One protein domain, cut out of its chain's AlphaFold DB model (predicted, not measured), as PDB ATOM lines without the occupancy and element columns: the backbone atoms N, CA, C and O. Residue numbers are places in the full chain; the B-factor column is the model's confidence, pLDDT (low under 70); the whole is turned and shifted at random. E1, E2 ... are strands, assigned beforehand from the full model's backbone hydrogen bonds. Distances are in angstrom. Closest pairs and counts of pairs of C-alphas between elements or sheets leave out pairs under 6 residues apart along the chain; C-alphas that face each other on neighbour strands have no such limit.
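What this domain is: This is residues 4 to 52 of the 175 residues of the protein "Chaperone protein HtpG" of bioreactor metagenome (UniProt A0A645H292). This is a single twisted sheet of four antiparallel strands, one layer with no named helix over either face. The loop of residues 12 to 19 lengthens the sheet at one end, and a short tail, residues 49 to 52, lengthens it at the other; residues 35 to 40 cross from the edge strand E3 to the opposite edge strand E4 at the end where E1 ends and E4 begins. The printed part has 49 residues, with no named helix and four named strands, E1, E2, E3 and E4 along the chain, which stand in the sheet in the order E3, E2, E1, E4; the class is all strand. The whole is loose, with a radius of gyration of the C-alphas of 12.4 A, and spans 41 by 20 by 15 A.

How they stand to each other: E1, residues 4 to 11, and E2, residues 20 to 24, are antiparallel neighbours and form a hairpin, with an angle of 168 degrees between their directions. Their C-alphas 23 and 7 face each other at 4.4 A, and N 8 and O 22 are within hydrogen-bond range at 2.8 A, as are N 22 and O 8 at 2.8 A. E2 forms a second hairpin with E3, residues 31 to 34, antiparallel at 161 degrees. C-alphas 32 and 22 face each other at 4.7 A, and N 21 and O 33 are within hydrogen-bond range at 2.8 A. E1, E2 and E3 make a meander, each strand the antiparallel neighbour of the one before. E4, residues 41 to 48, is the antiparallel neighbour of E1, at 170 degrees. C-alphas 10 and 42 face each other at 4.2 A, and N 43 and O 9, at 2.8 A, and N 45 and O 7, at 2.8 A, are within hydrogen-bond range. With E4, the four strands make a Greek key, a meander of three whose first strand is the antiparallel neighbour of the fourth. E3 and E4 are the edge strands and are apart, though they follow each other in the chain; E1 and E2 are inner strands. From edge to edge the strands' lines turn by 40 degrees and the way across the sheet turns by 22 degrees. The sheet's C-alphas lie up to 3.6 A off the best plane through all of them.

Where its parts are: E1 runs from Lys 4, with its C-alpha at (-14.046, 26.987, 23.904), to Leu 11, with its C-alpha at (-26.348, 14.068, 39.711), a length of 23.8 A. E2 runs from Val 20 to Ser 24 and is 13.7 A long. E3 runs from Glu 31 to Ser 34, 10.5 A. E4 runs from Gly 41 to Met 48, 22.3 A, and its last C-alpha is at (-17.147, 31.730, 26.279). E1 and E4, with 8 residues each, are the longest strands. After E4, residues 50 to 52 are a helical run too short to bear a name.

The domain as a whole: The outline is a rod, and the two C-alphas farthest apart are those of Pro 15 and Glu 51, at 41.8 A. The C-alphas of Lys 4 and Ser 52, the first and last printed, are 9.9 A apart. The printed part has no cut. The links are short but not tight: 8 residues between E1 and E2, 6 between E2 and E3, and 6 between E3 and E4. The mean pLDDT of the printed part of this model is 95.0, and no printed residue is under 70.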
ATOM      1  N   LYS A   4     -15.284  27.775  24.047       94.25
ATOM      2  CA  LYS A   4     -14.046  26.987  23.904       94.25
ATOM      3  C   LYS A   4     -14.038  25.747  24.769       94.25
ATOM      4  O   LYS A   4     -13.314  24.808  24.484       94.25
ATOM      5  N   LYS A   5     -14.810  25.758  25.855       95.06
ATOM      6  CA  LYS A   5     -14.929  24.635  26.779       95.06
ATOM      7  C   LYS A   5     -16.334  24.562  27.342       95.06
ATOM      8  O   LYS A   5     -16.947  25.584  27.651       95.06
ATOM      9  N   VAL A   6     -16.822  23.343  27.510       96.75
ATOM     10  CA  VAL A   6     -18.072  23.036  28.200       96.75
ATOM     11  C   VAL A   6     -17.759  22.092  29.348       96.75
ATOM     12  O   VAL A   6     -17.108  21.069  29.149       96.75
ATOM     13  N   GLU A   7     -18.239  22.425  30.541       97.31
ATOM     14  CA  GLU A   7     -18.237  21.536  31.700       97.31
ATOM     15  C   GLU A   7     -19.674  21.222  32.111       97.31
ATOM     16  O   GLU A   7     -20.519  22.111  32.198       97.31
ATOM     17  N   ILE A   8     -19.950  19.952  32.386       97.62
ATOM     18  CA  ILE A   8     -21.238  19.475  32.883       97.62
ATOM     19  C   ILE A   8     -20.987  18.752  34.201       97.62
ATOM     20  O   ILE A   8     -20.248  17.775  34.240       97.62
ATOM     21  N   ASP A   9     -21.620  19.213  35.271       97.69
ATOM     22  CA  ASP A   9     -21.605  18.566  36.582       97.69
ATOM     23  C   ASP A   9     -23.028  18.129  36.941       97.69
ATOM     24  O   ASP A   9     -23.936  18.960  37.055       97.69
ATOM     25  N   THR A  10     -23.252  16.819  37.051       98.06
ATOM     26  CA  THR A  10     -24.600  16.246  37.103       98.06
ATOM     27  C   THR A  10     -24.748  15.151  38.152       98.06
ATOM     28  O   THR A  10     -23.868  14.313  38.337       98.06
ATOM     29  N   LEU A  11     -25.908  15.134  38.814       98.06
ATOM     30  CA  LEU A  11     -26.348  14.068  39.711       98.06
ATOM     31  C   LEU A  11     -27.778  13.651  39.350       98.06
ATOM     32  O   LEU A  11     -28.719  14.453  39.404       98.06
ATOM     33  N   SER A  12     -27.931  12.379  38.980       96.69
ATOM     34  CA  SER A  12     -29.209  11.789  38.572       96.69
ATOM     35  C   SER A  12     -30.228  11.767  39.716       96.69
ATOM     36  O   SER A  12     -29.890  11.782  40.896       96.69
ATOM     37  N   TYR A  13     -31.510  11.692  39.361       95.50
ATOM     38  CA  TYR A  13     -32.591  11.475  40.325       95.50
ATOM     39  C   TYR A  13     -32.661  10.026  40.835       95.50
ATOM     40  O   TYR A  13     -33.418   9.745  41.765       95.50
ATOM     41  N   GLN A  14     -31.945   9.100  40.189       96.00
ATOM     42  CA  GLN A  14     -32.003   7.679  40.509       96.00
ATOM     43  C   GLN A  14     -31.349   7.384  41.871       96.00
ATOM     44  O   GLN A  14     -30.272   7.913  42.158       96.00
ATOM     45  N   PRO A  15     -31.960   6.526  42.711       93.19
ATOM     46  CA  PRO A  15     -31.368   6.128  43.985       93.19
ATOM     47  C   PRO A  15     -29.986   5.491  43.801       93.19
ATOM     48  O   PRO A  15     -29.825   4.600  42.971       93.19
ATOM     49  N   GLY A  16     -29.003   5.929  44.593       93.44
ATOM     50  CA  GLY A  16     -27.634   5.401  44.554       93.44
ATOM     51  C   GLY A  16     -26.788   5.877  43.369       93.44
ATOM     52  O   GLY A  16     -25.701   5.346  43.170       93.44
ATOM     53  N   ALA A  17     -27.265   6.847  42.583       95.44
ATOM     54  CA  ALA A  17     -26.464   7.433  41.516       95.44
ATOM     55  C   ALA A  17     -25.252   8.194  42.074       95.44
ATOM     56  O   ALA A  17     -25.368   8.941  43.045       95.44
ATOM     57  N   GLU A  18     -24.109   8.033  41.413       96.12
ATOM     58  CA  GLU A  18     -22.894   8.797  41.685       96.12
ATOM     59  C   GLU A  18     -22.886  10.079  40.846       96.12
ATOM     60  O   GLU A  18     -23.375  10.101  39.710       96.12
ATOM     61  N   ALA A  19     -22.356  11.163  41.409       97.50
ATOM     62  CA  ALA A  19     -22.213  12.413  40.681       97.50
ATOM     63  C   ALA A  19     -21.027  12.336  39.714       97.50
ATOM     64  O   ALA A  19     -19.957  11.818  40.046       97.50
ATOM     65  N   VAL A  20     -21.215  12.884  38.516       97.69
ATOM     66  CA  VAL A  20     -20.235  12.814  37.430       97.69
ATOM     67  C   VAL A  20     -19.984  14.206  36.877       97.69
ATOM     68  O   VAL A  20     -20.919  14.979  36.655       97.69
ATOM     69  N   LYS A  21     -18.709  14.494  36.615       97.94
ATOM     70  CA  LYS A  21     -18.258  15.670  35.884       97.94
ATOM     71  C   LYS A  21     -17.772  15.261  34.496       97.94
ATOM     72  O   LYS A  21     -16.969  14.342  34.361       97.94
ATOM     73  N   TRP A  22     -18.262  15.950  33.478       97.50
ATOM     74  CA  TRP A  22     -17.842  15.816  32.088       97.50
ATOM     75  C   TRP A  22     -17.260  17.145  31.609       97.50
ATOM     76  O   TRP A  22     -17.801  18.201  31.939       97.50
ATOM     77  N   ALA A  23     -16.180  17.110  30.832       97.00
ATOM     78  CA  ALA A  23     -15.586  18.303  30.236       97.00
ATOM     79  C   ALA A  23     -15.118  18.041  28.800       97.00
ATOM     80  O   ALA A  23     -14.604  16.967  28.496       97.00
ATOM     81  N   SER A  24     -15.265  19.032  27.920       95.69
ATOM     82  CA  SER A  24     -14.704  18.997  26.562       95.69
ATOM     83  C   SER A  24     -14.348  20.402  26.086       95.69
ATOM     84  O   SER A  24     -15.093  21.350  26.336       95.69
ATOM     85  N   GLU A  25     -13.226  20.517  25.377       93.69
ATOM     86  CA  GLU A  25     -12.749  21.748  24.724       93.69
ATOM     87  C   GLU A  25     -13.123  21.805  23.227       93.69
ATOM     88  O   GLU A  25     -12.598  22.600  22.450       93.69
ATOM     89  N   GLY A  26     -14.042  20.932  22.800       82.50
ATOM     90  CA  GLY A  26     -14.393  20.729  21.397       82.50
ATOM     91  C   GLY A  26     -13.625  19.572  20.750       82.50
ATOM     92  O   GLY A  26     -12.773  18.926  21.354       82.50
ATOM     93  N   GLY A  27     -13.969  19.263  19.497       81.50
ATOM     94  CA  GLY A  27     -13.413  18.107  18.784       81.50
ATOM     95  C   GLY A  27     -14.106  16.788  19.143       81.50
ATOM     96  O   GLY A  27     -15.326  16.745  19.295       81.50
ATOM     97  N   THR A  28     -13.340  15.697  19.207       87.19
ATOM     98  CA  THR A  28     -13.848  14.329  19.444       87.19
ATOM     99  C   THR A  28     -13.497  13.768  20.821       87.19
ATOM    100  O   THR A  28     -13.924  12.662  21.147       87.19
ATOM    101  N   GLU A  29     -12.713  14.498  21.614       94.31
ATOM    102  CA  GLU A  29     -12.224  14.059  22.922       94.31
ATOM    103  C   GLU A  29     -12.986  14.742  24.065       94.31
ATOM    104  O   GLU A  29     -13.490  15.866  23.946       94.31
ATOM    105  N   TYR A  30     -13.100  14.023  25.178       95.69
ATOM    106  CA  TYR A  30     -13.738  14.501  26.396       95.69
ATOM    107  C   TYR A  30     -13.172  13.784  27.622       95.69
ATOM    108  O   TYR A  30     -12.676  12.660  27.534       95.69
ATOM    109  N   GLU A  31     -13.313  14.422  28.778       96.12
ATOM    110  CA  GLU A  31     -12.910  13.888  30.075       96.12
ATOM    111  C   GLU A  31     -14.139  13.552  30.925       96.12
ATOM    112  O   GLU A  31     -15.149  14.259  30.900       96.12
ATOM    113  N   LEU A  32     -14.042  12.464  31.691       96.62
ATOM    114  CA  LEU A  32     -15.030  12.052  32.686       96.62
ATOM    115  C   LEU A  32     -14.338  11.868  34.035       96.62
ATOM    116  O   LEU A  32     -13.324  11.175  34.125       96.62
ATOM    117  N   ALA A  33     -14.912  12.451  35.082       96.81
ATOM    118  CA  ALA A  33     -14.423  12.359  36.452       96.81
ATOM    119  C   ALA A  33     -15.581  12.221  37.450       96.81
ATOM    120  O   ALA A  33     -16.728  12.559  37.151       96.81
ATOM    121  N   SER A  34     -15.278  11.742  38.657       96.38
ATOM    122  CA  SER A  34     -16.201  11.811  39.794       96.38
ATOM    123  C   SER A  34     -16.429  13.265  40.219       96.38
ATOM    124  O   SER A  34     -15.513  14.084  40.138       96.38
ATOM    125  N   SER A  35     -17.632  13.577  40.699       95.88
ATOM    126  CA  SER A  35     -17.993  14.896  41.230       95.88
ATOM    127  C   SER A  35     -18.379  14.818  42.707       95.88
ATOM    128  O   SER A  35     -18.940  13.822  43.160       95.88
ATOM    129  N   ASP A  36     -18.134  15.904  43.441       94.75
ATOM    130  CA  ASP A  36     -18.546  16.070  44.841       94.75
ATOM    131  C   ASP A  36     -19.976  16.634  44.973       94.75
ATOM    132  O   ASP A  36     -20.435  16.974  46.068       94.75
ATOM    133  N   ARG A  37     -20.706  16.776  43.860       95.00
ATOM    134  CA  ARG A  37     -22.073  17.298  43.849       95.00
ATOM    135  C   ARG A  37     -23.008  16.416  44.679       95.00
ATOM    136  O   ARG A  37     -23.179  15.232  44.417       95.00
ATOM    137  N   THR A  38     -23.704  17.034  45.630       93.56
ATOM    138  CA  THR A  38     -24.629  16.346  46.549       93.56
ATOM    139  C   THR A  38     -26.108  16.554  46.216       93.56
ATOM    140  O   THR A  38     -26.968  15.861  46.757       93.56
ATOM    141  N   SER A  39     -26.433  17.505  45.334       94.06
ATOM    142  CA  SER A  39     -27.809  17.861  44.978       94.06
ATOM    143  C   SER A  39     -28.183  17.389  43.574       94.06
ATOM    144  O   SER A  39     -27.429  17.550  42.614       94.06
ATOM    145  N   ARG A  40     -29.388  16.820  43.436       96.12
ATOM    146  CA  ARG A  40     -29.942  16.389  42.144       96.12
ATOM    147  C   ARG A  40     -29.922  17.533  41.127       96.12
ATOM    148  O   ARG A  40     -30.263  18.667  41.459       96.12
ATOM    149  N   GLY A  41     -29.642  17.206  39.871       95.81
ATOM    150  CA  GLY A  41     -29.741  18.125  38.739       95.81
ATOM    151  C   GLY A  41     -28.431  18.234  37.981       95.81
ATOM    152  O   GLY A  41     -27.519  17.440  38.188       95.81
ATOM    153  N   THR A  42     -28.353  19.231  37.109       97.50
ATOM    154  CA  THR A  42     -27.241  19.414  36.178       97.50
ATOM    155  C   THR A  42     -26.836  20.878  36.174       97.50
ATOM    156  O   THR A  42     -27.688  21.750  36.017       97.50
ATOM    157  N   ALA A  43     -25.549  21.149  36.354       96.81
ATOM    158  CA  ALA A  43     -24.943  22.447  36.107       96.81
ATOM    159  C   ALA A  43     -24.135  22.365  34.811       96.81
ATOM    160  O   ALA A  43     -23.301  21.476  34.662       96.81
ATOM    161  N   ILE A  44     -24.400  23.280  33.881       96.94
ATOM    162  CA  ILE A  44     -23.650  23.409  32.630       96.94
ATOM    163  C   ILE A  44     -22.898  24.733  32.701       96.94
ATOM    164  O   ILE A  44     -23.519  25.785  32.829       96.94
ATOM    165  N   THR A  45     -21.573  24.672  32.631       96.12
ATOM    166  CA  THR A  45     -20.694  25.842  32.603       96.12
ATOM    167  C   THR A  45     -20.089  25.955  31.216       96.12
ATOM    168  O   THR A  45     -19.423  25.034  30.742       96.12
ATOM    169  N   LEU A  46     -20.336  27.079  30.556       95.56
ATOM    170  CA  LEU A  46     -19.796  27.374  29.237       95.56
ATOM    171  C   LEU A  46     -18.690  28.418  29.381       95.56
ATOM    172  O   LEU A  46     -18.926  29.515  29.881       95.56
ATOM    173  N   TYR A  47     -17.490  28.088  28.921       94.88
ATOM    174  CA  TYR A  47     -16.374  29.023  28.864       94.88
ATOM    175  C   TYR A  47     -16.438  29.724  27.515       94.88
ATOM    176  O   TYR A  47     -16.117  29.111  26.498       94.88
ATOM    177  N   MET A  48     -16.914  30.970  27.509       94.50
ATOM    178  CA  MET A  48     -17.147  31.730  26.279       94.50
ATOM    179  C   MET A  48     -15.870  31.880  25.446       94.50
ATOM    180  O   MET A  48     -14.767  32.021  25.986       94.50
ATOM    181  N   ASP A  49     -16.056  31.835  24.129       94.12
ATOM    182  CA  ASP A  49     -15.045  32.243  23.154       94.12
ATOM    183  C   ASP A  49     -14.904  33.770  23.138       94.12
ATOM    184  O   ASP A  49     -15.868  34.484  23.417       94.12
ATOM    185  N   ASP A  50     -13.732  34.270  22.740       92.31
ATOM    186  CA  ASP A  50     -13.426  35.710  22.714       92.31
ATOM    187  C   ASP A  50     -14.351  36.485  21.745       92.31
ATOM    188  O   ASP A  50     -14.651  37.659  21.945       92.31
ATOM    189  N   GLU A  51     -14.872  35.819  20.709       93.00
ATOM    190  CA  GLU A  51     -15.845  36.391  19.763       93.00
ATOM    191  C   GLU A  51     -17.299  36.343  20.277       93.00
ATOM    192  O   GLU A  51     -18.200  36.896  19.648       93.00
ATOM    193  N   SER A  52     -17.552  35.660  21.399       94.31
ATOM    194  CA  SER A  52     -18.889  35.381  21.950       94.31
ATOM    195  C   SER A  52     -19.121  36.013  23.329       94.31
ATOM    196  O   SER A  52     -20.090  35.678  24.011       94.31
TER     197      SER A  52